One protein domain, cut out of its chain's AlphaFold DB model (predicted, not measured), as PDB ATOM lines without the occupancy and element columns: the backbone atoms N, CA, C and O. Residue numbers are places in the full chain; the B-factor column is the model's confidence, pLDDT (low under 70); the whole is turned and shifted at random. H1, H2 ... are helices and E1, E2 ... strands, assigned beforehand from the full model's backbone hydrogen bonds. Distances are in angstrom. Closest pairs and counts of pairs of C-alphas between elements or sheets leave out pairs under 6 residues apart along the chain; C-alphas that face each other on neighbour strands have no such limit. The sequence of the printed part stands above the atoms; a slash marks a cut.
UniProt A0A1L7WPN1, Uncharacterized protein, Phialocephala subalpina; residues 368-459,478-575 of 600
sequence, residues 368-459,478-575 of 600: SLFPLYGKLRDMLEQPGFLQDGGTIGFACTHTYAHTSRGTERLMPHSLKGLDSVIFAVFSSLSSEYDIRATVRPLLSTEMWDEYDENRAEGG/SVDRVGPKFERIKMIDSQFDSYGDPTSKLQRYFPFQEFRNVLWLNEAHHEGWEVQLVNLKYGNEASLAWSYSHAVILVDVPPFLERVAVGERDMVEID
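This is residues 368 to 459 and 478 to 575 of the 600 residues of an uncharacterized protein of Phialocephala subalpina (UniProt A0A1L7WPN1). Look first for one long, strongly twisted sheet built along E7: the hairpin of E6 and E7, with E4 beside E6, makes one arm, while E1 and E2 pair with the other part of E7, and E3 and E5 continue from E2. H3 covers E2 and E7, the sheet curls round H6, and H7 makes one end of the long axis, opposite the hairpin's tip. The printed part has 190 residues, with seven named helices and seven named strands in the order H1 E1 H2 H3 H4 E2 H5 E3 E4 H6 E5 E6 E7 H7, a mixed class. The branched sheet is antiparallel except for parallel E4 and E6. The elongated whole spans 73 by 38 by 25 A and is only just loose, close to compact, with a radius of gyration of the C-alphas of 19.5 A.

Start at E7, residues 542 to 557, which bends by 57 degrees at residue 553. On one side of it find E6, residues 529 to 538, with N 545 and O 535 2.8 A apart, and E1, residues 390 to 395, with N 392 and O 555 at 2.9 A. On the other side is E2, residues 436 to 443, with N 552 and O 440 at 2.9 A. E4, residues 490 to 496, is parallel to E6, with N 492 and O 534 at 2.8 A. E3, residues 479 to 482, is E2's antiparallel neighbour, with N 443 and O 481 at 2.8 A; E5, residues 513 to 516, is E3's, with N 480 and O 515 at 2.8 A. H3, residues 417 to 428, is on the sheet at a height of 9.4 A; its closest C-alphas to E2 are Ser 427 and Ala 437, 5.9 A. H1, residues 373 to 380, only just touches H3, with 3 pairs of C-alphas within 8 A, closest Tyr 373 and Val 425, 5.9 A; H3 does so with residues 425 to 426 alone. The sheet curls round H6, residues 503 to 509. H5, residues 446 to 457, only grazes it with residues 446 to 447. H4, residues 430 to 433, also only grazes it and touches residues 563 to 567 alone of H7, residues 560 to 573; C-alphas 433 and 563 are closest, 4.8 A. H2, residues 407 to 410, touches no helix and is not on the sheet. Every O i to N i+4 pair is within hydrogen-bond range in H1, H3 and H5, 7 of 10 in H7, and 1 of 3 in H6, beside 3 of 4 O i to N i+3 pairs; H2 and H4 are too short for O i to N i+4 pairs.

Find C-alpha 373, where H1 begins, at (-1.743, -18.272, -31.822). E7 runs 44.8 A from C-alpha 542 at (-32.239, -17.058, 10.121); E6 is 24.6 A long, E2 20.5 A. H7 runs 21.1 A to C-alpha 573 at (-10.773, -31.431, -50.927).

The farthest C-alphas, of Asn 540 and Asp 575, are 74.5 A apart. Residues 460 to 477 are not printed; C-alphas 459 and 478 are 23.4 A apart across the cut. The links E1 to H2 and E5 to E6 are long. Mean pLDDT of the printed part is 80.4; 39 residues are under 70, among them 537 to 542 and 567 to 575.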
ATOM      1  N   SER A 368      -4.287 -15.045 -36.426       83.12
ATOM      2  CA  SER A 368      -3.035 -15.803 -36.543       83.12
ATOM      3  C   SER A 368      -1.793 -14.979 -36.199       83.12
ATOM      4  O   SER A 368      -0.755 -15.521 -35.819       83.12
ATOM      5  N   LEU A 369      -1.917 -13.650 -36.259       84.88
ATOM      6  CA  LEU A 369      -0.853 -12.711 -35.922       84.88
ATOM      7  C   LEU A 369      -0.761 -12.418 -34.418       84.88
ATOM      8  O   LEU A 369       0.179 -11.740 -33.992       84.88
ATOM      9  N   PHE A 370      -1.689 -12.913 -33.586       82.81
ATOM     10  CA  PHE A 370      -1.528 -12.795 -32.137       82.81
ATOM     11  C   PHE A 370      -0.371 -13.677 -31.651       82.81
ATOM     12  O   PHE A 370      -0.318 -14.857 -31.997       82.81
ATOM     13  N   PRO A 371       0.506 -13.181 -30.754       83.38
ATOM     14  CA  PRO A 371       1.624 -13.969 -30.224       83.38
ATOM     15  C   PRO A 371       1.232 -15.298 -29.555       83.38
ATOM     16  O   PRO A 371       2.070 -16.185 -29.406       83.38
ATOM     17  N   LEU A 372      -0.028 -15.438 -29.128       80.88
ATOM     18  CA  LEU A 372      -0.565 -16.662 -28.527       80.88
ATOM     19  C   LEU A 372      -0.953 -17.732 -29.552       80.88
ATOM     20  O   LEU A 372      -1.000 -18.902 -29.179       80.88
ATOM     21  N   TYR A 373      -1.205 -17.361 -30.811       85.31
ATOM     22  CA  TYR A 373      -1.743 -18.272 -31.822       85.31
ATOM     23  C   TYR A 373      -0.856 -19.499 -32.021       85.31
ATOM     24  O   TYR A 373      -1.320 -20.618 -31.821       85.31
ATOM     25  N   GLY A 374       0.436 -19.291 -32.303       82.56
ATOM     26  CA  GLY A 374       1.377 -20.394 -32.514       82.56
ATOM     27  C   GLY A 374       1.436 -21.348 -31.321       82.56
ATOM     28  O   GLY A 374       1.325 -22.551 -31.497       82.56
ATOM     29  N   LYS A 375       1.489 -20.822 -30.090       86.75
ATOM     30  CA  LYS A 375       1.534 -21.658 -28.880       86.75
ATOM     31  C   LYS A 375       0.266 -22.490 -28.682       86.75
ATOM     32  O   LYS A 375       0.366 -23.645 -28.284       86.75
ATOM     33  N   LEU A 376      -0.911 -21.902 -28.911       86.12
ATOM     34  CA  LEU A 376      -2.186 -22.606 -28.750       86.12
ATOM     35  C   LEU A 376      -2.389 -23.657 -29.841       86.12
ATOM     36  O   LEU A 376      -2.832 -24.761 -29.536       86.12
ATOM     37  N   ARG A 377      -1.996 -23.347 -31.077       91.06
ATOM     38  CA  ARG A 377      -1.979 -24.306 -32.180       91.06
ATOM     39  C   ARG A 377      -1.034 -25.475 -31.885       91.06
ATOM     40  O   ARG A 377      -1.477 -26.618 -31.846       91.06
ATOM     41  N   ASP A 378       0.230 -25.187 -31.573       88.88
ATOM     42  CA  ASP A 378       1.254 -26.208 -31.312       88.88
ATOM     43  C   ASP A 378       0.860 -27.128 -30.136       88.88
ATOM     44  O   ASP A 378       1.206 -28.308 -30.133       88.88
ATOM     45  N   MET A 379       0.127 -26.602 -29.142       91.56
ATOM     46  CA  MET A 379      -0.450 -27.370 -28.031       91.56
ATOM     47  C   MET A 379      -1.543 -28.344 -28.500       91.56
ATOM     48  O   MET A 379      -1.530 -29.502 -28.085       91.56
ATOM     49  N   LEU A 380      -2.473 -27.906 -29.358       89.19
ATOM     50  CA  LEU A 380      -3.558 -28.751 -29.887       89.19
ATOM     51  C   LEU A 380      -3.036 -29.889 -30.781       89.19
ATOM     52  O   LEU A 380      -3.633 -30.973 -30.806       89.19
ATOM     53  N   GLU A 381      -1.910 -29.657 -31.458       88.88
ATOM     54  CA  GLU A 381      -1.206 -30.636 -32.295       88.88
ATOM     55  C   GLU A 381      -0.440 -31.700 -31.495       88.88
ATOM     56  O   GLU A 381      -0.095 -32.745 -32.051       88.88
ATOM     57  N   GLN A 382      -0.171 -31.488 -30.200       89.50
ATOM     58  CA  GLN A 382       0.551 -32.479 -29.400       89.50
ATOM     59  C   GLN A 382      -0.292 -33.755 -29.211       89.50
ATOM     60  O   GLN A 382      -1.366 -33.683 -28.609       89.50
ATOM     61  N   PRO A 383       0.205 -34.950 -29.601       88.00
ATOM     62  CA  PRO A 383      -0.564 -36.196 -29.501       88.00
ATOM     63  C   PRO A 383      -1.005 -36.559 -28.080       88.00
ATOM     64  O   PRO A 383      -2.069 -37.139 -27.883       88.00
ATOM     65  N   GLY A 384      -0.181 -36.220 -27.083       87.88
ATOM     66  CA  GLY A 384      -0.475 -36.483 -25.673       87.88
ATOM     67  C   GLY A 384      -1.382 -35.442 -25.015       87.88
ATOM     68  O   GLY A 384      -1.832 -35.656 -23.892       87.88
ATOM     69  N   PHE A 385      -1.649 -34.310 -25.669       89.38
ATOM     70  CA  PHE A 385      -2.484 -33.260 -25.096       89.38
ATOM     71  C   PHE A 385      -3.964 -33.580 -25.319       89.38
ATOM     72  O   PHE A 385      -4.409 -33.661 -26.464       89.38
ATOM     73  N   LEU A 386      -4.722 -33.770 -24.230       88.12
ATOM     74  CA  LEU A 386      -6.140 -34.165 -24.263       88.12
ATOM     75  C   LEU A 386      -6.394 -35.268 -25.306       88.12
ATOM     76  O   LEU A 386      -7.166 -35.091 -26.253       88.12
ATOM     77  N   GLN A 387      -5.670 -36.385 -25.165       90.94
ATOM     78  CA  GLN A 387      -5.696 -37.499 -26.118       90.94
ATOM     79  C   GLN A 387      -7.123 -38.021 -26.345       90.94
ATOM     80  O   GLN A 387      -7.526 -38.210 -27.492       90.94
ATOM     81  N   ASP A 388      -7.893 -38.162 -25.265       89.88
ATOM     82  CA  ASP A 388      -9.289 -38.621 -25.274       89.88
ATOM     83  C   ASP A 388     -10.304 -37.460 -25.313       89.88
ATOM     84  O   ASP A 388     -11.501 -37.656 -25.108       89.88
ATOM     85  N   GLY A 389      -9.830 -36.240 -25.581       90.81
ATOM     86  CA  GLY A 389     -10.620 -35.014 -25.532       90.81
ATOM     87  C   GLY A 389     -10.765 -34.456 -24.115       90.81
ATOM     88  O   GLY A 389     -10.279 -35.024 -23.137       90.81
ATOM     89  N   GLY A 390     -11.398 -33.293 -24.004       92.62
ATOM     90  CA  GLY A 390     -11.628 -32.627 -22.725       92.62
ATOM     91  C   GLY A 390     -12.043 -31.171 -22.885       92.62
ATOM     92  O   GLY A 390     -12.307 -30.702 -23.990       92.62
ATOM     93  N   THR A 391     -12.081 -30.448 -21.770       94.94
ATOM     94  CA  THR A 391     -12.454 -29.030 -21.746       94.94
ATOM     95  C   THR A 391     -11.308 -28.221 -21.153       94.94
ATOM     96  O   THR A 391     -10.828 -28.516 -20.057       94.94
ATOM     97  N   ILE A 392     -10.887 -27.182 -21.870       94.12
ATOM     98  CA  ILE A 392      -9.974 -26.157 -21.358       94.12
ATOM     99  C   ILE A 392     -10.814 -25.019 -20.780       94.12
ATOM    100  O   ILE A 392     -11.756 -24.551 -21.423       94.12
ATOM    101  N   GLY A 393     -10.461 -24.562 -19.583       92.75
ATOM    102  CA  GLY A 393     -11.077 -23.414 -18.929       92.75
ATOM    103  C   GLY A 393     -10.138 -22.213 -18.887       92.75
ATOM    104  O   GLY A 393      -8.938 -22.351 -18.655       92.75
ATOM    105  N   PHE A 394     -10.679 -21.016 -19.075       92.44
ATOM    106  CA  PHE A 394      -9.983 -19.761 -18.809       92.44
ATOM    107  C   PHE A 394     -10.915 -18.822 -18.047       92.44
ATOM    108  O   PHE A 394     -11.987 -18.461 -18.537       92.44
ATOM    109  N   ALA A 395     -10.534 -18.444 -16.832       88.38
ATOM    110  CA  ALA A 395     -11.284 -17.481 -16.046       88.38
ATOM    111  C   ALA A 395     -11.021 -16.071 -16.584       88.38
ATOM    112  O   ALA A 395      -9.871 -15.638 -16.663       88.38
ATOM    113  N   CYS A 396     -12.072 -15.349 -16.974       78.81
ATOM    114  CA  CYS A 396     -11.896 -14.039 -17.589       78.81
ATOM    115  C   CYS A 396     -11.194 -13.055 -16.635       78.81
ATOM    116  O   CYS A 396     -11.548 -12.934 -15.468       78.81
ATOM    117  N   THR A 397     -10.197 -12.331 -17.127       76.44
ATOM    118  CA  THR A 397      -9.333 -11.466 -16.308       76.44
ATOM    119  C   THR A 397      -9.954 -10.107 -16.006       76.44
ATOM    120  O   THR A 397      -9.546  -9.440 -15.056       76.44
ATOM    121  N   HIS A 398     -10.947  -9.685 -16.790       66.75
ATOM    122  CA  HIS A 398     -11.692  -8.460 -16.533       66.75
ATOM    123  C   HIS A 398     -13.003  -8.734 -15.798       66.75
ATOM    124  O   HIS A 398     -13.608  -9.797 -15.915       66.75
ATOM    125  N   THR A 399     -13.492  -7.717 -15.094       63.19
ATOM    126  CA  THR A 399     -14.833  -7.743 -14.521       63.19
ATOM    127  C   THR A 399     -15.883  -7.492 -15.603       63.19
ATOM    128  O   THR A 399     -15.750  -6.635 -16.493       63.19
ATOM    129  N   TYR A 400     -16.956  -8.271 -15.527       66.12
ATOM    130  CA  TYR A 400     -18.121  -8.151 -16.388       66.12
ATOM    131  C   TYR A 400     -19.356  -8.189 -15.512       66.12
ATOM    132  O   TYR A 400     -19.465  -9.095 -14.692       66.12
ATOM    133  N   ALA A 401     -20.291  -7.273 -15.776       66.31
ATOM    134  CA  ALA A 401     -21.624  -7.229 -15.179       66.31
ATOM    135  C   ALA A 401     -22.487  -8.413 -15.655       66.31
ATOM    136  O   ALA A 401     -23.544  -8.247 -16.263       66.31
ATOM    137  N   HIS A 402     -21.996  -9.634 -15.487       69.25
ATOM    138  CA  HIS A 402     -22.511 -10.848 -16.108       69.25
ATOM    139  C   HIS A 402     -23.771 -11.378 -15.428       69.25
ATOM    140  O   HIS A 402     -24.519 -12.140 -16.036       69.25
ATOM    141  N   THR A 403     -24.073 -10.857 -14.244       77.69
ATOM    142  CA  THR A 403     -25.342 -11.054 -13.542       77.69
ATOM    143  C   THR A 403     -26.367  -9.939 -13.817       77.69
ATOM    144  O   THR A 403     -27.441  -9.889 -13.206       77.69
ATOM    145  N   SER A 404     -26.082  -9.030 -14.759       69.62
ATOM    146  CA  SER A 404     -27.001  -7.962 -15.182       69.62
ATOM    147  C   SER A 404     -27.913  -8.370 -16.345       69.62
ATOM    148  O   SER A 404     -27.676  -9.323 -17.090       69.62
ATOM    149  N   ARG A 405     -29.015  -7.628 -16.519       64.00
ATOM    150  CA  ARG A 405     -29.959  -7.864 -17.618       64.00
ATOM    151  C   ARG A 405     -29.289  -7.534 -18.954       64.00
ATOM    152  O   ARG A 405     -28.921  -6.393 -19.174       64.00
ATOM    153  N   GLY A 406     -29.247  -8.505 -19.866       60.66
ATOM    154  CA  GLY A 406     -28.777  -8.297 -21.242       60.66
ATOM    155  C   GLY A 406     -27.378  -8.837 -21.527       60.66
ATOM    156  O   GLY A 406     -27.076  -9.062 -22.695       60.66
ATOM    157  N   THR A 407     -26.581  -9.164 -20.504       66.00
ATOM    158  CA  THR A 407     -25.169  -9.549 -20.679       66.00
ATOM    159  C   THR A 407     -24.956 -10.801 -21.525       66.00
ATOM    160  O   THR A 407     -24.017 -10.832 -22.316       66.00
ATOM    161  N   GLU A 408     -25.871 -11.774 -21.471       78.50
ATOM    162  CA  GLU A 408     -25.853 -12.938 -22.375       78.50
ATOM    163  C   GLU A 408     -25.804 -12.533 -23.857       78.50
ATOM    164  O   GLU A 408     -25.159 -13.192 -24.660       78.50
ATOM    165  N   ARG A 409     -26.453 -11.423 -24.232       66.44
ATOM    166  CA  ARG A 409     -26.462 -10.930 -25.620       66.44
ATOM    167  C   ARG A 409     -25.172 -10.202 -25.982       66.44
ATOM    168  O   ARG A 409     -24.815 -10.129 -27.161       66.44
ATOM    169  N   LEU A 410     -24.520  -9.613 -24.980       64.94
ATOM    170  CA  LEU A 410     -23.290  -8.842 -25.141       64.94
ATOM    171  C   LEU A 410     -22.085  -9.768 -25.304       64.94
ATOM    172  O   LEU A 410     -21.210  -9.487 -26.118       64.94
ATOM    173  N   MET A 411     -22.062 -10.894 -24.593       70.44
ATOM    174  CA  MET A 411     -21.021 -11.910 -24.723       70.44
ATOM    175  C   MET A 411     -21.131 -12.678 -26.055       70.44
ATOM    176  O   MET A 411     -22.227 -12.820 -26.599       70.44
ATOM    177  N   PRO A 412     -20.012 -13.143 -26.643       75.75
ATOM    178  CA  PRO A 412     -18.611 -12.898 -26.263       75.75
ATOM    179  C   PRO A 412     -18.072 -11.516 -26.697       75.75
ATOM    180  O   PRO A 412     -16.912 -11.192 -26.482       75.75
ATOM    181  N   HIS A 413     -18.879 -10.680 -27.343       71.88
ATOM    182  CA  HIS A 413     -18.411  -9.459 -28.014       71.88
ATOM    183  C   HIS A 413     -17.996  -8.331 -27.068       71.88
ATOM    184  O   HIS A 413     -17.271  -7.432 -27.484       71.88
ATOM    185  N   SER A 414     -18.431  -8.379 -25.811       68.00
ATOM    186  CA  SER A 414     -18.015  -7.444 -24.767       68.00
ATOM    187  C   SER A 414     -16.706  -7.828 -24.077       68.00
ATOM    188  O   SER A 414     -16.258  -7.069 -23.213       68.00
ATOM    189  N   LEU A 415     -16.099  -8.974 -24.433       70.12
ATOM    190  CA  LEU A 415     -14.805  -9.398 -23.902       70.12
ATOM    191  C   LEU A 415     -13.740  -8.320 -24.145       70.12
ATOM    192  O   LEU A 415     -13.684  -7.692 -25.205       70.12
ATOM    193  N   LYS A 416     -12.882  -8.114 -23.148       66.69
ATOM    194  CA  LYS A 416     -11.860  -7.065 -23.125       66.69
ATOM    195  C   LYS A 416     -10.468  -7.681 -23.072       66.69
ATOM    196  O   LYS A 416     -10.285  -8.763 -22.521       66.69
ATOM    197  N   GLY A 417      -9.490  -6.952 -23.605       74.94
ATOM    198  CA  GLY A 417      -8.072  -7.255 -23.416       74.94
ATOM    199  C   GLY A 417      -7.703  -8.696 -23.775       74.94
ATOM    200  O   GLY A 417      -7.972  -9.158 -24.880       74.94
ATOM    201  N   LEU A 418      -7.071  -9.397 -22.832       78.75
ATOM    202  CA  LEU A 418      -6.616 -10.773 -23.028       78.75
ATOM    203  C   LEU A 418      -7.778 -11.752 -23.253       78.75
ATOM    204  O   LEU A 418      -7.634 -12.686 -24.040       78.75
ATOM    205  N   ASP A 419      -8.931 -11.515 -22.623       79.06
ATOM    206  CA  ASP A 419     -10.089 -12.406 -22.719       79.06
ATOM    207  C   ASP A 419     -10.602 -12.479 -24.167       79.06
ATOM    208  O   ASP A 419     -10.887 -13.561 -24.682       79.06
ATOM    209  N   SER A 420     -10.663 -11.334 -24.864       77.56
ATOM    210  CA  SER A 420     -11.091 -11.297 -26.268       77.56
ATOM    211  C   SER A 420     -10.052 -11.893 -27.212       77.56
ATOM    212  O   SER A 420     -10.437 -12.540 -28.182       77.56
ATOM    213  N   VAL A 421      -8.755 -11.734 -26.920       79.75
ATOM    214  CA  VAL A 421      -7.668 -12.354 -27.694       79.75
ATOM    215  C   VAL A 421      -7.716 -13.876 -27.577       79.75
ATOM    216  O   VAL A 421      -7.676 -14.558 -28.596       79.75
ATOM    217  N   ILE A 422      -7.846 -14.419 -26.363       84.94
ATOM    218  CA  ILE A 422      -7.940 -15.870 -26.141       84.94
ATOM    219  C   ILE A 422      -9.164 -16.439 -26.849       84.94
ATOM    220  O   ILE A 422      -9.044 -17.411 -27.599       84.94
ATOM    221  N   PHE A 423     -10.326 -15.805 -26.670       85.88
ATOM    222  CA  PHE A 423     -11.545 -16.236 -27.344       85.88
ATOM    223  C   PHE A 423     -11.396 -16.185 -28.871       85.88
ATOM    224  O   PHE A 423     -11.775 -17.137 -29.550       85.88
ATOM    225  N   ALA A 424     -10.814 -15.113 -29.418       85.31
ATOM    226  CA  ALA A 424     -10.595 -14.955 -30.855       85.31
ATOM    227  C   ALA A 424      -9.648 -16.010 -31.432       85.31
ATOM    228  O   ALA A 424      -9.945 -16.581 -32.478       85.31
ATOM    229  N   VAL A 425      -8.528 -16.285 -30.757       88.12
ATOM    230  CA  VAL A 425      -7.542 -17.271 -31.214       88.12
ATOM    231  C   VAL A 425      -8.153 -18.670 -31.220       88.12
ATOM    232  O   VAL A 425      -8.140 -19.318 -32.263       88.12
ATOM    233  N   PHE A 426      -8.782 -19.113 -30.127       90.38
ATOM    234  CA  PHE A 426      -9.474 -20.409 -30.125       90.38
ATOM    235  C   PHE A 426     -10.615 -20.464 -31.147       90.38
ATOM    236  O   PHE A 426     -10.792 -21.479 -31.812       90.38
ATOM    237  N   SER A 427     -11.351 -19.367 -31.341       88.81
ATOM    238  CA  SER A 427     -12.392 -19.305 -32.376       88.81
ATOM    239  C   SER A 427     -11.809 -19.441 -33.784       88.81
ATOM    240  O   SER A 427     -12.410 -20.107 -34.623       88.81
ATOM    241  N   SER A 428     -10.635 -18.866 -34.055       87.56
ATOM    242  CA  SER A 428      -9.966 -18.995 -35.358       87.56
ATOM    243  C   SER A 428      -9.473 -20.416 -35.647       87.56
ATOM    244  O   SER A 428      -9.454 -20.826 -36.800       87.56
ATOM    245  N   LEU A 429      -9.159 -21.181 -34.598       89.56
ATOM    246  CA  LEU A 429      -8.712 -22.576 -34.663       89.56
ATOM    247  C   LEU A 429      -9.877 -23.587 -34.694       89.56
ATOM    248  O   LEU A 429      -9.648 -24.792 -34.767       89.56
ATOM    249  N   SER A 430     -11.129 -23.116 -34.627       88.88
ATOM    250  CA  SER A 430     -12.317 -23.980 -34.539       88.88
ATOM    251  C   SER A 430     -12.516 -24.888 -35.748       88.88
ATOM    252  O   SER A 430     -12.870 -26.046 -35.570       88.88
ATOM    253  N   SER A 431     -12.266 -24.386 -36.959       84.69
ATOM    254  CA  SER A 431     -12.402 -25.170 -38.195       84.69
ATOM    255  C   SER A 431     -11.302 -26.223 -38.331       84.69
ATOM    256  O   SER A 431     -11.598 -27.371 -38.632       84.69
ATOM    257  N   GLU A 432     -10.058 -25.848 -38.034       88.00
ATOM    258  CA  GLU A 432      -8.878 -26.704 -38.196       88.00
ATOM    259  C   GLU A 432      -8.856 -27.895 -37.220       88.00
ATOM    260  O   GLU A 432      -8.421 -28.984 -37.587       88.00
ATOM    261  N   TYR A 433      -9.356 -27.712 -35.991       88.44
ATOM    262  CA  TYR A 433      -9.269 -28.725 -34.927       88.44
ATOM    263  C   TYR A 433     -10.626 -29.185 -34.363       88.44
ATOM    264  O   TYR A 433     -10.641 -29.890 -33.354       88.44
ATOM    265  N   ASP A 434     -11.750 -28.778 -34.966       90.69
ATOM    266  CA  ASP A 434     -13.128 -29.018 -34.477       90.69
ATOM    267  C   ASP A 434     -13.315 -28.662 -32.987       90.69
ATOM    268  O   ASP A 434     -13.977 -29.357 -32.216       90.69
ATOM    269  N   ILE A 435     -12.686 -27.563 -32.559       91.44
ATOM    270  CA  ILE A 435     -12.820 -27.049 -31.192       91.44
ATOM    271  C   ILE A 435     -13.954 -26.033 -31.091       91.44
ATOM    272  O   ILE A 435     -14.236 -25.279 -32.026       91.44
ATOM    273  N   ARG A 436     -14.570 -25.941 -29.910       91.75
ATOM    274  CA  ARG A 436     -15.653 -24.983 -29.658       91.75
ATOM    275  C   ARG A 436     -15.359 -24.096 -28.461       91.75
ATOM    276  O   ARG A 436     -15.447 -24.543 -27.324       91.75
ATOM    277  N   ALA A 437     -15.109 -22.813 -28.716       91.69
ATOM    278  CA  ALA A 437     -15.007 -21.795 -27.676       91.69
ATOM    279  C   ALA A 437     -16.387 -21.209 -27.322       91.69
ATOM    280  O   ALA A 437     -17.163 -20.819 -28.196       91.69
ATOM    281  N   THR A 438     -16.697 -21.107 -26.030       93.44
ATOM    282  CA  THR A 438     -17.915 -20.475 -25.501       93.44
ATOM    283  C   THR A 438     -17.598 -19.631 -24.269       93.44
ATOM    284  O   THR A 438     -16.590 -19.853 -23.612       93.44
ATOM    285  N   VAL A 439     -18.454 -18.655 -23.945       90.38
ATOM    286  CA  VAL A 439     -18.324 -17.830 -22.730       90.38
ATOM    287  C   VAL A 439     -19.519 -18.096 -21.828       90.38
ATOM    288  O   VAL A 439     -20.657 -17.993 -22.292       90.38
ATOM    289  N   ARG A 440     -19.281 -18.482 -20.571       94.31
ATOM    290  CA  ARG A 440     -20.299 -19.037 -19.661       94.31
ATOM    291  C   ARG A 440     -20.109 -18.566 -18.216       94.31
ATOM    292  O   ARG A 440     -18.990 -18.214 -17.852       94.31
ATOM    293  N   PRO A 441     -21.161 -18.569 -17.379       93.62
ATOM    294  CA  PRO A 441     -21.011 -18.351 -15.942       93.62
ATOM    295  C   PRO A 441     -20.611 -19.646 -15.220       93.62
ATOM    296  O   PRO A 441     -21.367 -20.618 -15.218       93.62
ATOM    297  N   LEU A 442     -19.448 -19.649 -14.574       94.56
ATOM    298  CA  LEU A 442     -19.018 -20.665 -13.611       94.56
ATOM    299  C   LEU A 442     -19.581 -20.323 -12.230       94.56
ATOM    300  O   LEU A 442     -19.384 -19.206 -11.767       94.56
ATOM    301  N   LEU A 443     -20.262 -21.258 -11.573       92.94
ATOM    302  CA  LEU A 443     -20.800 -21.090 -10.221       92.94
ATOM    303  C   LEU A 443     -19.736 -21.416  -9.156       92.94
ATOM    304  O   LEU A 443     -18.920 -22.317  -9.356       92.94
ATOM    305  N   SER A 444     -19.750 -20.703  -8.026       90.25
ATOM    306  CA  SER A 444     -18.822 -20.932  -6.912       90.25
ATOM    307  C   SER A 444     -19.051 -22.289  -6.238       90.25
ATOM    308  O   SER A 444     -20.168 -22.813  -6.217       90.25
ATOM    309  N   THR A 445     -17.985 -22.865  -5.674       86.81
ATOM    310  CA  THR A 445     -18.024 -24.176  -5.002       86.81
ATOM    311  C   THR A 445     -18.389 -24.097  -3.522       86.81
ATOM    312  O   THR A 445     -18.772 -25.115  -2.961       86.81
ATOM    313  N   GLU A 446     -18.383 -22.902  -2.919       82.50
ATOM    314  CA  GLU A 446     -18.489 -22.690  -1.463       82.50
ATOM    315  C   GLU A 446     -19.653 -23.435  -0.790       82.50
ATOM    316  O   GLU A 446     -19.490 -23.977   0.296       82.50
ATOM    317  N   MET A 447     -20.825 -23.510  -1.434       79.56
ATOM    318  CA  MET A 447     -21.985 -24.223  -0.873       79.56
ATOM    319  C   MET A 447     -21.798 -25.746  -0.837       79.56
ATOM    320  O   MET A 447     -22.350 -26.410   0.037       79.56
ATOM    321  N   TRP A 448     -21.059 -26.309  -1.796       84.06
ATOM    322  CA  TRP A 448     -20.694 -27.727  -1.784       84.06
ATOM    323  C   TRP A 448     -19.537 -27.992  -0.831       84.06
ATOM    324  O   TRP A 448     -19.563 -29.016  -0.162       84.06
ATOM    325  N   ASP A 449     -18.581 -27.067  -0.747       82.44
ATOM    326  CA  ASP A 449     -17.458 -27.160   0.184       82.44
ATOM    327  C   ASP A 449     -17.988 -27.194   1.633       82.44
ATOM    328  O   ASP A 449     -17.666 -28.112   2.382       82.44
ATOM    329  N   GLU A 450     -18.928 -26.303   1.989       77.75
ATOM    330  CA  GLU A 450     -19.597 -26.313   3.303       77.75
ATOM    331  C   GLU A 450     -20.395 -27.613   3.549       77.75
ATOM    332  O   GLU A 450     -20.402 -28.154   4.656       77.75
ATOM    333  N   TYR A 451     -21.081 -28.139   2.527       79.25
ATOM    334  CA  TYR A 451     -21.825 -29.398   2.636       79.25
ATOM    335  C   TYR A 451     -20.902 -30.603   2.878       79.25
ATOM    336  O   TYR A 451     -21.189 -31.431   3.745       79.25
ATOM    337  N   ASP A 452     -19.803 -30.701   2.125       78.81
ATOM    338  CA  ASP A 452     -18.827 -31.783   2.253       78.81
ATOM    339  C   ASP A 452     -18.112 -31.717   3.619       78.81
ATOM    340  O   ASP A 452     -17.938 -32.760   4.256       78.81
ATOM    341  N   GLU A 453     -17.792 -30.516   4.117       78.12
ATOM    342  CA  GLU A 453     -17.261 -30.292   5.472       78.12
ATOM    343  C   GLU A 453     -18.251 -30.755   6.557       78.12
ATOM    344  O   GLU A 453     -17.910 -31.589   7.397       78.12
ATOM    345  N   ASN A 454     -19.512 -30.309   6.497       74.69
ATOM    346  CA  ASN A 454     -20.545 -30.705   7.464       74.69
ATOM    347  C   ASN A 454     -20.813 -32.219   7.450       74.69
ATOM    348  O   ASN A 454     -21.071 -32.823   8.494       74.69
ATOM    349  N   ARG A 455     -20.759 -32.853   6.272       73.00
ATOM    350  CA  ARG A 455     -20.905 -34.307   6.131       73.00
ATOM    351  C   ARG A 455     -19.729 -35.056   6.761       73.00
ATOM    352  O   ARG A 455     -19.950 -36.105   7.367       73.00
ATOM    353  N   ALA A 456     -18.509 -34.537   6.621       72.00
ATOM    354  CA  ALA A 456     -17.323 -35.110   7.248       72.00
ATOM    355  C   ALA A 456     -17.370 -34.986   8.783       72.00
ATOM    356  O   ALA A 456     -17.017 -35.934   9.481       72.00
ATOM    357  N   GLU A 457     -17.864 -33.863   9.315       68.81
ATOM    358  CA  GLU A 457     -18.003 -33.639  10.763       68.81
ATOM    359  C   GLU A 457     -19.187 -34.398  11.397       68.81
ATOM    360  O   GLU A 457     -19.121 -34.795  12.562       68.81
ATOM    361  N   GLY A 458     -20.270 -34.623  10.643       62.66
ATOM    362  CA  GLY A 458     -21.530 -35.202  11.128       62.66
ATOM    363  C   GLY A 458     -21.558 -36.724  11.331       62.66
ATOM    364  O   GLY A 458     -22.543 -37.238  11.855       62.66
ATOM    365  N   GLY A 459     -20.507 -37.460  10.949       53.06
ATOM    366  CA  GLY A 459     -20.387 -38.900  11.227       53.06
ATOM    367  C   GLY A 459     -21.221 -39.845  10.343       53.06
ATOM    368  O   GLY A 459     -21.284 -41.032  10.642       53.06
ATOM    369  N   SER A 478     -12.343 -32.925  -9.751       75.19
ATOM    370  CA  SER A 478     -12.829 -31.550  -9.614       75.19
ATOM    371  C   SER A 478     -14.055 -31.360 -10.508       75.19
ATOM    372  O   SER A 478     -13.991 -31.619 -11.716       75.19
ATOM    373  N   VAL A 479     -15.186 -30.994  -9.896       88.00
ATOM    374  CA  VAL A 479     -16.463 -30.789 -10.587       88.00
ATOM    375  C   VAL A 479     -16.759 -29.298 -10.651       88.00
ATOM    376  O   VAL A 479     -17.127 -28.683  -9.652       88.00
ATOM    377  N   ASP A 480     -16.650 -28.736 -11.848       92.44
ATOM    378  CA  ASP A 480     -17.022 -27.357 -12.136       92.44
ATOM    379  C   ASP A 480     -18.472 -27.288 -12.617       92.44
ATOM    380  O   ASP A 480     -18.921 -28.096 -13.430       92.44
ATOM    381  N   ARG A 481     -19.231 -26.319 -12.103       93.75
ATOM    382  CA  ARG A 481     -20.669 -26.188 -12.372       93.75
ATOM    383  C   ARG A 481     -20.925 -24.937 -13.176       93.75
ATOM    384  O   ARG A 481     -20.826 -23.825 -12.669       93.75
ATOM    385  N   VAL A 482     -21.239 -25.127 -14.449       94.44
ATOM    386  CA  VAL A 482     -21.291 -24.038 -15.420       94.44
ATOM    387  C   VAL A 482     -22.714 -23.862 -15.921       94.44
ATOM    388  O   VAL A 482     -23.344 -24.799 -16.417       94.44
ATOM    389  N   GLY A 483     -23.233 -22.646 -15.797       92.75
ATOM    390  CA  GLY A 483     -24.569 -22.302 -16.258       92.75
ATOM    391  C   GLY A 483     -24.680 -22.311 -17.788       92.75
ATOM    392  O   GLY A 483     -23.724 -21.989 -18.499       92.75
ATOM    393  N   PRO A 484     -25.866 -22.629 -18.341       90.62
ATOM    394  CA  PRO A 484     -26.077 -22.737 -19.765       90.62
ATOM    395  C   PRO A 484     -26.258 -21.379 -20.467       90.62
ATOM    396  O   PRO A 484     -26.607 -21.358 -21.649       90.62
ATOM    397  N   LYS A 485     -26.099 -20.268 -19.749       89.38
ATOM    398  CA  LYS A 485     -26.119 -18.873 -20.212       89.38
ATOM    399  C   LYS A 485     -25.945 -17.959 -19.005       89.38
ATOM    400  O   LYS A 485     -26.231 -18.379 -17.885       89.38
ATOM    401  N   PHE A 486     -25.549 -16.715 -19.233       82.88
ATOM    402  CA  PHE A 486     -25.573 -15.664 -18.225       82.88
ATOM    403  C   PHE A 486     -27.010 -15.322 -17.825       82.88
ATOM    404  O   PHE A 486     -27.888 -15.103 -18.666       82.88
ATOM    405  N   GLU A 487     -27.258 -15.269 -16.518       81.31
ATOM    406  CA  GLU A 487     -28.572 -14.979 -15.960       81.31
ATOM    407  C   GLU A 487     -28.491 -13.889 -14.900       81.31
ATOM    408  O   GLU A 487     -27.502 -13.746 -14.187       81.31
ATOM    409  N   ARG A 488     -29.581 -13.131 -14.770       82.81
ATOM    410  CA  ARG A 488     -29.676 -12.114 -13.724       82.81
ATOM    411  C   ARG A 488     -29.582 -12.721 -12.325       82.81
ATOM    412  O   ARG A 488     -30.027 -13.853 -12.134       82.81
ATOM    413  N   ILE A 489     -29.139 -11.917 -11.360       83.50
ATOM    414  CA  ILE A 489     -29.207 -12.257  -9.930       83.50
ATOM    415  C   ILE A 489     -30.618 -12.742  -9.564       83.50
ATOM    416  O   ILE A 489     -31.618 -12.132  -9.973       83.50
ATOM    417  N   LYS A 490     -30.714 -13.832  -8.794       86.31
ATOM    418  CA  LYS A 490     -31.993 -14.363  -8.296       86.31
ATOM    419  C   LYS A 490     -32.044 -14.348  -6.774       86.31
ATOM    420  O   LYS A 490     -31.181 -14.910  -6.112       86.31
ATOM    421  N   MET A 491     -33.119 -13.761  -6.254       84.19
ATOM    422  CA  MET A 491     -33.520 -13.887  -4.855       84.19
ATOM    423  C   MET A 491     -34.435 -15.107  -4.735       84.19
ATOM    424  O   MET A 491     -35.473 -15.162  -5.402       84.19
ATOM    425  N   ILE A 492     -34.041 -16.095  -3.938       82.25
ATOM    426  CA  ILE A 492     -34.740 -17.371  -3.801       82.25
ATOM    427  C   ILE A 492     -35.357 -17.468  -2.403       82.25
ATOM    428  O   ILE A 492     -34.653 -17.518  -1.398       82.25
ATOM    429  N   ASP A 493     -36.683 -17.590  -2.356       70.69
ATOM    430  CA  ASP A 493     -37.449 -17.897  -1.140       70.69
ATOM    431  C   ASP A 493     -37.573 -19.422  -0.958       70.69
ATOM    432  O   ASP A 493     -38.649 -20.015  -1.029       70.69
ATOM    433  N   SER A 494     -36.430 -20.104  -0.886       67.31
ATOM    434  CA  SER A 494     -36.352 -21.555  -0.717       67.31
ATOM    435  C   SER A 494     -35.338 -21.877   0.359       67.31
ATOM    436  O   SER A 494     -34.256 -21.297   0.397       67.31
ATOM    437  N   GLN A 495     -35.720 -22.801   1.232       67.00
ATOM    438  CA  GLN A 495     -34.948 -23.187   2.400       67.00
ATOM    439  C   GLN A 495     -33.746 -24.027   1.962       67.00
ATOM    440  O   GLN A 495     -33.911 -25.087   1.351       67.00
ATOM    441  N   PHE A 496     -32.537 -23.554   2.263       65.56
ATOM    442  CA  PHE A 496     -31.314 -24.350   2.175       65.56
ATOM    443  C   PHE A 496     -30.868 -24.752   3.580       65.56
ATOM    444  O   PHE A 496     -30.410 -23.930   4.368       65.56
ATOM    445  N   ASP A 497     -31.051 -26.028   3.886       63.66
ATOM    446  CA  ASP A 497     -30.556 -26.720   5.065       63.66
ATOM    447  C   ASP A 497     -29.051 -26.978   4.862       63.66
ATOM    448  O   ASP A 497     -28.680 -27.584   3.856       63.66
ATOM    449  N   SER A 498     -28.185 -26.563   5.795       59.97
ATOM    450  CA  SER A 498     -26.715 -26.700   5.669       59.97
ATOM    451  C   SER A 498     -26.208 -28.149   5.571       59.97
ATOM    452  O   SER A 498     -25.047 -28.377   5.252       59.97
ATOM    453  N   TYR A 499     -27.072 -29.124   5.866       61.69
ATOM    454  CA  TYR A 499     -26.764 -30.557   5.903       61.69
ATOM    455  C   TYR A 499     -27.260 -31.321   4.667       61.69
ATOM    456  O   TYR A 499     -27.085 -32.534   4.580       61.69
ATOM    457  N   GLY A 500     -27.934 -30.650   3.727       71.19
ATOM    458  CA  GLY A 500     -28.460 -31.273   2.513       71.19
ATOM    459  C   GLY A 500     -27.617 -30.937   1.289       71.19
ATOM    460  O   GLY A 500     -27.198 -29.793   1.136       71.19
ATOM    461  N   ASP A 501     -27.436 -31.906   0.385       80.88
ATOM    462  CA  ASP A 501     -26.747 -31.685  -0.891       80.88
ATOM    463  C   ASP A 501     -27.417 -30.524  -1.662       80.88
ATOM    464  O   ASP A 501     -28.605 -30.615  -2.019       80.88
ATOM    465  N   PRO A 502     -26.690 -29.422  -1.938       82.50
ATOM    466  CA  PRO A 502     -27.272 -28.249  -2.573       82.50
ATOM    467  C   PRO A 502     -27.567 -28.469  -4.064       82.50
ATOM    468  O   PRO A 502     -28.308 -27.676  -4.647       82.50
ATOM    469  N   THR A 503     -27.063 -29.546  -4.683       85.62
ATOM    470  CA  THR A 503     -27.129 -29.807  -6.133       85.62
ATOM    471  C   THR A 503     -28.551 -29.734  -6.678       85.62
ATOM    472  O   THR A 503     -28.832 -28.934  -7.568       85.62
ATOM    473  N   SER A 504     -29.485 -30.518  -6.128       83.75
ATOM    474  CA  SER A 504     -30.862 -30.582  -6.649       83.75
ATOM    475  C   SER A 504     -31.606 -29.251  -6.509       83.75
ATOM    476  O   SER A 504     -32.410 -28.879  -7.369       83.75
ATOM    477  N   LYS A 505     -31.336 -28.513  -5.424       82.31
ATOM    478  CA  LYS A 505     -31.947 -27.206  -5.171       82.31
ATOM    479  C   LYS A 505     -31.357 -26.154  -6.108       82.31
ATOM    480  O   LYS A 505     -32.116 -25.444  -6.762       82.31
ATOM    481  N   LEU A 506     -30.033 -26.090  -6.238       85.38
ATOM    482  CA  LEU A 506     -29.362 -25.155  -7.138       85.38
ATOM    483  C   LEU A 506     -29.723 -25.424  -8.598       85.38
ATOM    484  O   LEU A 506     -30.105 -24.481  -9.276       85.38
ATOM    485  N   GLN A 507     -29.774 -26.682  -9.044       88.56
ATOM    486  CA  GLN A 507     -30.171 -27.046 -10.412       88.56
ATOM    487  C   GLN A 507     -31.556 -26.497 -10.803       88.56
ATOM    488  O   GLN A 507     -31.806 -26.186 -11.970       88.56
ATOM    489  N   ARG A 508     -32.473 -26.346  -9.835       86.75
ATOM    490  CA  ARG A 508     -33.809 -25.769 -10.058       86.75
ATOM    491  C   ARG A 508     -33.769 -24.262 -10.315       86.75
ATOM    492  O   ARG A 508     -34.575 -23.760 -11.099       86.75
ATOM    493  N   TYR A 509     -32.891 -23.538  -9.626       85.69
ATOM    494  CA  TYR A 509     -32.855 -22.073  -9.658       85.69
ATOM    495  C   TYR A 509     -31.766 -21.516 -10.566       85.69
ATOM    496  O   TYR A 509     -31.952 -20.447 -11.137       85.69
ATOM    497  N   PHE A 510     -30.678 -22.244 -10.750       88.56
ATOM    498  CA  PHE A 510     -29.606 -21.988 -11.692       88.56
ATOM    499  C   PHE A 510     -29.264 -23.332 -12.336       88.56
ATOM    500  O   PHE A 510     -28.467 -24.086 -11.784       88.56
ATOM    501  N   PRO A 511     -29.912 -23.692 -13.458       91.19
ATOM    502  CA  PRO A 511     -29.538 -24.896 -14.181       91.19
ATOM    503  C   PRO A 511     -28.050 -24.824 -14.506       91.19
ATOM    504  O   PRO A 511     -27.595 -23.795 -14.997       91.19
ATOM    505  N   PHE A 512     -27.297 -25.883 -14.245       93.31
ATOM    506  CA  PHE A 512     -25.895 -25.968 -14.633       93.31
ATOM    507  C   PHE A 512     -25.599 -27.324 -15.270       93.31
ATOM    508  O   PHE A 512     -26.368 -28.283 -15.153       93.31
ATOM    509  N   GLN A 513     -24.485 -27.373 -15.986       93.81
ATOM    510  CA  GLN A 513     -23.839 -28.595 -16.426       93.81
ATOM    511  C   GLN A 513     -22.589 -28.808 -15.575       93.81
ATOM    512  O   GLN A 513     -21.855 -27.859 -15.293       93.81
ATOM    513  N   GLU A 514     -22.363 -30.052 -15.167       93.06
ATOM    514  CA  GLU A 514     -21.138 -30.452 -14.484       93.06
ATOM    515  C   GLU A 514     -20.050 -30.774 -15.510       93.06
ATOM    516  O   GLU A 514     -20.243 -31.615 -16.391       93.06
ATOM    517  N   PHE A 515     -18.909 -30.113 -15.374       91.12
ATOM    518  CA  PHE A 515     -17.688 -30.390 -16.110       91.12
ATOM    519  C   PHE A 515     -16.687 -31.017 -15.147       91.12
ATOM    520  O   PHE A 515     -16.449 -30.496 -14.060       91.12
ATOM    521  N   ARG A 516     -16.128 -32.168 -15.523       88.88
ATOM    522  CA  ARG A 516     -15.152 -32.887 -14.700       88.88
ATOM    523  C   ARG A 516     -13.765 -32.678 -15.270       88.88
ATOM    524  O   ARG A 516     -13.594 -32.807 -16.479       88.88
ATOM    525  N   ASN A 517     -12.798 -32.428 -14.393       85.69
ATOM    526  CA  ASN A 517     -11.383 -32.319 -14.753       85.69
ATOM    527  C   ASN A 517     -11.121 -31.253 -15.836       85.69
ATOM    528  O   ASN A 517     -10.383 -31.500 -16.789       85.69
ATOM    529  N   VAL A 518     -11.755 -30.079 -15.713       89.75
ATOM    530  CA  VAL A 518     -11.476 -28.943 -16.603       89.75
ATOM    531  C   VAL A 518     -10.019 -28.524 -16.427       89.75
ATOM    532  O   VAL A 518      -9.563 -28.287 -15.307       89.75
ATOM    533  N   LEU A 519      -9.288 -28.408 -17.535       90.88
ATOM    534  CA  LEU A 519      -7.907 -27.940 -17.519       90.88
ATOM    535  C   LEU A 519      -7.891 -26.407 -17.526       90.88
ATOM    536  O   LEU A 519      -8.037 -25.781 -18.578       90.88
ATOM    537  N   TRP A 520      -7.746 -25.801 -16.350       89.88
ATOM    538  CA  TRP A 520      -7.743 -24.347 -16.194       89.88
ATOM    539  C   TRP A 520      -6.385 -23.730 -16.553       89.88
ATOM    540  O   TRP A 520      -5.354 -24.095 -15.995       89.88
ATOM    541  N   LEU A 521      -6.388 -22.761 -17.472       86.81
ATOM    542  CA  LEU A 521      -5.202 -21.988 -17.869       86.81
ATOM    543  C   LEU A 521      -4.817 -20.914 -16.841       86.81
ATOM    544  O   LEU A 521      -3.681 -20.439 -16.836       86.81
ATOM    545  N   ASN A 522      -5.768 -20.493 -16.011       87.44
ATOM    546  CA  ASN A 522      -5.586 -19.529 -14.934       87.44
ATOM    547  C   ASN A 522      -6.657 -19.710 -13.849       87.44
ATOM    548  O   ASN A 522      -7.676 -20.370 -14.057       87.44
ATOM    549  N   GLU A 523      -6.434 -19.070 -12.706       83.56
ATOM    550  CA  GLU A 523      -7.399 -19.013 -11.610       83.56
ATOM    551  C   GLU A 523      -8.319 -17.790 -11.730       83.56
ATOM    552  O   GLU A 523      -7.929 -16.733 -12.234       83.56
ATOM    553  N   ALA A 524      -9.545 -17.927 -11.224       80.88
ATOM    554  CA  ALA A 524     -10.486 -16.820 -11.120       80.88
ATOM    555  C   ALA A 524     -10.018 -15.803 -10.068       80.88
ATOM    556  O   ALA A 524      -9.834 -16.138  -8.894       80.88
ATOM    557  N   HIS A 525      -9.866 -14.543 -10.475       72.94
ATOM    558  CA  HIS A 525      -9.547 -13.462  -9.550       72.94
ATOM    559  C   HIS A 525     -10.767 -13.106  -8.693       72.94
ATOM    560  O   HIS A 525     -11.893 -13.044  -9.179       72.94
ATOM    561  N   HIS A 526     -10.528 -12.794  -7.416       72.56
ATOM    562  CA  HIS A 526     -11.572 -12.436  -6.449       72.56
ATOM    563  C   HIS A 526     -12.506 -11.309  -6.946       72.56
ATOM    564  O   HIS A 526     -13.703 -11.342  -6.687       72.56
ATOM    565  N   GLU A 527     -11.983 -10.332  -7.694       65.19
ATOM    566  CA  GLU A 527     -12.759  -9.198  -8.227       65.19
ATOM    567  C   GLU A 527     -13.749  -9.577  -9.343       65.19
ATOM    568  O   GLU A 527     -14.681  -8.819  -9.604       65.19
ATOM    569  N   GLY A 528     -13.568 -10.722 -10.010       65.06
ATOM    570  CA  GLY A 528     -14.424 -11.155 -11.120       65.06
ATOM    571  C   GLY A 528     -15.677 -11.930 -10.699       65.06
ATOM    572  O   GLY A 528     -16.525 -12.226 -11.545       65.06
ATOM    573  N   TRP A 529     -15.810 -12.248  -9.409       82.69
ATOM    574  CA  TRP A 529     -16.971 -12.938  -8.854       82.69
ATOM    575  C   TRP A 529     -18.121 -11.965  -8.573       82.69
ATOM    576  O   TRP A 529     -17.970 -10.999  -7.826       82.69
ATOM    577  N   GLU A 530     -19.303 -12.256  -9.116       78.25
ATOM    578  CA  GLU A 530     -20.539 -11.513  -8.857       78.25
ATOM    579  C   GLU A 530     -21.571 -12.395  -8.159       78.25
ATOM    580  O   GLU A 530     -21.632 -13.598  -8.390       78.25
ATOM    581  N   VAL A 531     -22.420 -11.803  -7.317       86.00
ATOM    582  CA  VAL A 531     -23.523 -12.528  -6.670       86.00
ATOM    583  C   VAL A 531     -24.484 -13.042  -7.738       86.00
ATOM    584  O   VAL A 531     -25.117 -12.254  -8.429       86.00
ATOM    585  N   GLN A 532     -24.657 -14.355  -7.841       88.88
ATOM    586  CA  GLN A 532     -25.582 -14.986  -8.781       88.88
ATOM    587  C   GLN A 532     -26.914 -15.339  -8.114       88.88
ATOM    588  O   GLN A 532     -27.978 -15.168  -8.723       88.88
ATOM    589  N   LEU A 533     -26.865 -15.822  -6.871       88.56
ATOM    590  CA  LEU A 533     -28.022 -16.267  -6.098       88.56
ATOM    591  C   LEU A 533     -27.934 -15.748  -4.664       88.56
ATOM    592  O   LEU A 533     -26.857 -15.718  -4.073       88.56
ATOM    593  N   VAL A 534     -29.086 -15.393  -4.102       84.88
ATOM    594  CA  VAL A 534     -29.244 -15.109  -2.672       84.88
ATOM    595  C   VAL A 534     -30.419 -15.927  -2.165       84.88
ATOM    596  O   VAL A 534     -31.509 -15.859  -2.742       84.88
ATOM    597  N   ASN A 535     -30.219 -16.702  -1.107       82.00
ATOM    598  CA  ASN A 535     -31.246 -17.560  -0.530       82.00
ATOM    599  C   ASN A 535     -31.290 -17.453   0.995       82.00
ATOM    600  O   ASN A 535     -30.311 -17.094   1.644       82.00
ATOM    601  N   LEU A 536     -32.447 -17.786   1.569       74.19
ATOM    602  CA  LEU A 536     -32.610 -17.876   3.017       74.19
ATOM    603  C   LEU A 536     -31.994 -19.186   3.530       74.19
ATOM    604  O   LEU A 536     -32.309 -20.275   3.039       74.19
ATOM    605  N   LYS A 537     -31.131 -19.071   4.538       67.88
ATOM    606  CA  LYS A 537     -30.526 -20.175   5.284       67.88
ATOM    607  C   LYS A 537     -31.127 -20.183   6.688       67.88
ATOM    608  O   LYS A 537     -31.071 -19.182   7.401       67.88
ATOM    609  N   TYR A 538     -31.737 -21.298   7.083       58.38
ATOM    610  CA  TYR A 538     -32.308 -21.458   8.422       58.38
ATOM    611  C   TYR A 538     -31.434 -22.403   9.248       58.38
ATOM    612  O   TYR A 538     -31.333 -23.588   8.943       58.38
ATOM    613  N   GLY A 539     -30.812 -21.854  10.294       58.62
ATOM    614  CA  GLY A 539     -30.201 -22.599  11.396       58.62
ATOM    615  C   GLY A 539     -30.878 -22.230  12.720       58.62
ATOM    616  O   GLY A 539     -32.067 -21.915  12.744       58.62
ATOM    617  N   ASN A 540     -30.118 -22.200  13.821       57.88
ATOM    618  CA  ASN A 540     -30.612 -21.659  15.100       57.88
ATOM    619  C   ASN A 540     -31.027 -20.174  14.993       57.88
ATOM    620  O   ASN A 540     -31.856 -19.715  15.777       57.88
ATOM    621  N   GLU A 541     -30.501 -19.450  13.999       57.00
ATOM    622  CA  GLU A 541     -30.920 -18.107  13.588       57.00
ATOM    623  C   GLU A 541     -31.095 -18.069  12.054       57.00
ATOM    624  O   GLU A 541     -30.434 -18.817  11.324       57.00
ATOM    625  N   ALA A 542     -32.023 -17.243  11.557       65.12
ATOM    626  CA  ALA A 542     -32.239 -17.058  10.121       65.12
ATOM    627  C   ALA A 542     -31.156 -16.135   9.547       65.12
ATOM    628  O   ALA A 542     -30.936 -15.062  10.101       65.12
ATOM    629  N   SER A 543     -30.518 -16.547   8.450       73.81
ATOM    630  CA  SER A 543     -29.460 -15.779   7.780       73.81
ATOM    631  C   SER A 543     -29.561 -15.841   6.255       73.81
ATOM    632  O   SER A 543     -30.322 -16.640   5.697       73.81
ATOM    633  N   LEU A 544     -28.808 -14.985   5.561       79.31
ATOM    634  CA  LEU A 544     -28.674 -15.025   4.100       79.31
ATOM    635  C   LEU A 544     -27.472 -15.871   3.669       79.31
ATOM    636  O   LEU A 544     -26.357 -15.679   4.149       79.31
ATOM    637  N   ALA A 545     -27.693 -16.751   2.697       75.88
ATOM    638  CA  ALA A 545     -26.645 -17.437   1.955       75.88
ATOM    639  C   ALA A 545     -26.527 -16.849   0.546       75.88
ATOM    640  O   ALA A 545     -27.520 -16.474  -0.084       75.88
ATOM    641  N   TRP A 546     -25.288 -16.760   0.076       83.12
ATOM    642  CA  TRP A 546     -24.909 -16.104  -1.166       83.12
ATOM    643  C   TRP A 546     -24.168 -17.123  -2.026       83.12
ATOM    644  O   TRP A 546     -23.305 -17.838  -1.530       83.12
ATOM    645  N   SER A 547     -24.502 -17.208  -3.310       87.06
ATOM    646  CA  SER A 547     -23.711 -17.964  -4.284       87.06
ATOM    647  C   SER A 547     -23.243 -17.020  -5.373       87.06
ATOM    648  O   SER A 547     -24.022 -16.194  -5.860       87.06
ATOM    649  N   TYR A 548     -21.986 -17.162  -5.772       89.88
ATOM    650  CA  TYR A 548     -21.339 -16.273  -6.725       89.88
ATOM    651  C   TYR A 548     -21.143 -16.985  -8.060       89.88
ATOM    652  O   TYR A 548     -21.049 -18.210  -8.112       89.88
ATOM    653  N   SER A 549     -21.065 -16.221  -9.142       91.75
ATOM    654  CA  SER A 549     -20.608 -16.710 -10.436       91.75
ATOM    655  C   SER A 549     -19.452 -15.881 -10.970       91.75
ATOM    656  O   SER A 549     -19.266 -14.729 -10.581       91.75
ATOM    657  N   HIS A 550     -18.691 -16.473 -11.882       90.56
ATOM    658  CA  HIS A 550     -17.596 -15.833 -12.591       90.56
ATOM    659  C   HIS A 550     -17.731 -16.096 -14.095       90.56
ATOM    660  O   HIS A 550     -18.063 -17.206 -14.510       90.56
ATOM    661  N   ALA A 551     -17.460 -15.099 -14.939       84.69
ATOM    662  CA  ALA A 551     -17.419 -15.309 -16.386       84.69
ATOM    663  C   ALA A 551     -16.167 -16.111 -16.776       84.69
ATOM    664  O   ALA A 551     -15.055 -15.773 -16.366       84.69
ATOM    665  N   VAL A 552     -16.341 -17.170 -17.562       95.06
ATOM    666  CA  VAL A 552     -15.253 -18.045 -18.013       95.06
ATOM    667  C   VAL A 552     -15.376 -18.325 -19.506       95.06
ATOM    668  O   VAL A 552     -16.483 -18.369 -20.046       95.06
ATOM    669  N   ILE A 553     -14.244 -18.526 -20.174       94.00
ATOM    670  CA  ILE A 553     -14.172 -19.091 -21.518       94.00
ATOM    671  C   ILE A 553     -13.966 -20.596 -21.364       94.00
ATOM    672  O   ILE A 553     -13.044 -21.024 -20.672       94.00
ATOM    673  N   LEU A 554     -14.813 -21.388 -22.012       96.31
ATOM    674  CA  LEU A 554     -14.662 -22.835 -22.109       96.31
ATOM    675  C   LEU A 554     -14.385 -23.221 -23.550       96.31
ATOM    676  O   LEU A 554     -15.084 -22.756 -24.454       96.31
ATOM    677  N   VAL A 555     -13.388 -24.073 -23.748       95.69
ATOM    678  CA  VAL A 555     -13.038 -24.628 -25.052       95.69
ATOM    679  C   VAL A 555     -13.195 -26.137 -24.991       95.69
ATOM    680  O   VAL A 555     -12.424 -26.812 -24.308       95.69
ATOM    681  N   ASP A 556     -14.194 -26.652 -25.699       94.75
ATOM    682  CA  ASP A 556     -14.365 -28.090 -25.883       94.75
ATOM    683  C   ASP A 556     -13.368 -28.567 -26.942       94.75
ATOM    684  O   ASP A 556     -13.344 -28.043 -28.060       94.75
ATOM    685  N   VAL A 557     -12.533 -29.538 -26.572       93.31
ATOM    686  CA  VAL A 557     -11.477 -30.104 -27.413       93.31
ATOM    687  C   VAL A 557     -11.793 -31.578 -27.676       93.31
ATOM    688  O   VAL A 557     -11.865 -32.354 -26.716       93.31
ATOM    689  N   PRO A 558     -11.978 -31.999 -28.939       93.50
ATOM    690  CA  PRO A 558     -12.265 -33.394 -29.250       93.50
ATOM    691  C   PRO A 558     -11.006 -34.266 -29.099       93.50
ATOM    692  O   PRO A 558      -9.892 -33.732 -29.022       93.50
ATOM    693  N   PRO A 559     -11.147 -35.604 -29.053       93.50
ATOM    694  CA  PRO A 559     -10.020 -36.535 -29.023       93.50
ATOM    695  C   PRO A 559      -8.996 -36.276 -30.131       93.50
ATOM    696  O   PRO A 559      -9.345 -35.867 -31.237       93.50
ATOM    697  N   PHE A 560      -7.721 -36.563 -29.868       88.94
ATOM    698  CA  PHE A 560      -6.625 -36.258 -30.798       88.94
ATOM    699  C   PHE A 560      -6.834 -36.858 -32.195       88.94
ATOM    700  O   PHE A 560      -6.616 -36.186 -33.200       88.94
ATOM    701  N   LEU A 561      -7.310 -38.104 -32.268       88.62
ATOM    702  CA  LEU A 561      -7.573 -38.768 -33.548       88.62
ATOM    703  C   LEU A 561      -8.681 -38.078 -34.353       88.62
ATOM    704  O   LEU A 561      -8.635 -38.088 -35.580       88.62
ATOM    705  N   GLU A 562      -9.653 -37.461 -33.681       88.75
ATOM    706  CA  GLU A 562     -10.698 -36.679 -34.341       88.75
ATOM    707  C   GLU A 562     -10.139 -35.345 -34.849       88.75
ATOM    708  O   GLU A 562     -10.430 -34.978 -35.983       88.75
ATOM    709  N   ARG A 563      -9.253 -34.688 -34.080       88.00
ATOM    710  CA  ARG A 563      -8.575 -33.441 -34.490       88.00
ATOM    711  C   ARG A 563      -7.764 -33.617 -35.776       88.00
ATOM    712  O   ARG A 563      -7.908 -32.837 -36.711       88.00
ATOM    713  N   VAL A 564      -6.942 -34.666 -35.849       80.25
ATOM    714  CA  VAL A 564      -6.090 -34.935 -37.027       80.25
ATOM    715  C   VAL A 564      -6.923 -35.325 -38.251       80.25
ATOM    716  O   VAL A 564      -6.625 -34.905 -39.367       80.25
ATOM    717  N   ALA A 565      -8.013 -36.072 -38.052       76.38
ATOM    718  CA  ALA A 565      -8.888 -36.504 -39.140       76.38
ATOM    719  C   ALA A 565      -9.678 -35.359 -39.803       76.38
ATOM    720  O   ALA A 565     -10.248 -35.572 -40.876       76.38
ATOM    721  N   VAL A 566      -9.767 -34.183 -39.171       70.75
ATOM    722  CA  VAL A 566     -10.345 -32.968 -39.774       70.75
ATOM    723  C   VAL A 566      -9.318 -32.290 -40.678       70.75
ATOM    724  O   VAL A 566      -9.602 -32.091 -41.858       70.75
ATOM    725  N   GLY A 567      -8.094 -32.072 -40.186       59.69
ATOM    726  CA  GLY A 567      -7.004 -31.499 -40.987       59.69
ATOM    727  C   GLY A 567      -6.655 -32.314 -42.242       59.69
ATOM    728  O   GLY A 567      -6.285 -31.749 -43.269       59.69
ATOM    729  N   GLU A 568      -6.823 -33.641 -42.207       57.78
ATOM    730  CA  GLU A 568      -6.625 -34.501 -43.384       57.78
ATOM    731  C   GLU A 568      -7.756 -34.402 -44.424       57.78
ATOM    732  O   GLU A 568      -7.491 -34.553 -45.617       57.78
ATOM    733  N   ARG A 569      -9.007 -34.127 -44.021       55.72
ATOM    734  CA  ARG A 569     -10.143 -33.995 -44.958       55.72
ATOM    735  C   ARG A 569     -10.061 -32.716 -45.784       55.72
ATOM    736  O   ARG A 569     -10.265 -32.782 -46.996       55.72
ATOM    737  N   ASP A 570      -9.669 -31.608 -45.163       51.03
ATOM    738  CA  ASP A 570      -9.489 -30.333 -45.865       51.03
ATOM    739  C   ASP A 570      -8.327 -30.399 -46.871       51.03
ATOM    740  O   ASP A 570      -8.395 -29.808 -47.948       51.03
ATOM    741  N   MET A 571      -7.284 -31.195 -46.600       42.47
ATOM    742  CA  MET A 571      -6.199 -31.421 -47.566       42.47
ATOM    743  C   MET A 571      -6.603 -32.286 -48.772       42.47
ATOM    744  O   MET A 571      -6.000 -32.149 -49.837       42.47
ATOM    745  N   VAL A 572      -7.621 -33.145 -48.642       41.56
ATOM    746  CA  VAL A 572      -8.125 -33.990 -49.742       41.56
ATOM    747  C   VAL A 572      -9.106 -33.227 -50.644       41.56
ATOM    748  O   VAL A 572      -9.118 -33.462 -51.852       41.56
ATOM    749  N   GLU A 573      -9.880 -32.276 -50.112       38.78
ATOM    750  CA  GLU A 573     -10.773 -31.431 -50.927       38.78
ATOM    751  C   GLU A 573     -10.022 -30.368 -51.756       38.78
ATOM    752  O   GLU A 573     -10.474 -30.004 -52.841       38.78
ATOM    753  N   ILE A 574      -8.828 -29.932 -51.337       42.59
ATOM    754  CA  ILE A 574      -8.020 -28.951 -52.092       42.59
ATOM    755  C   ILE A 574      -7.461 -29.526 -53.416       42.59
ATOM    756  O   ILE A 574      -7.201 -28.764 -54.351       42.59
ATOM    757  N   ASP A 575      -7.328 -30.853 -53.548       36.75
ATOM    758  CA  ASP A 575      -6.870 -31.519 -54.786       36.75
ATOM    759  C   ASP A 575      -8.023 -31.836 -55.770       36.75
ATOM    760  O   ASP A 575      -7.812 -32.309 -56.888       36.75
TER     761      ASP A 575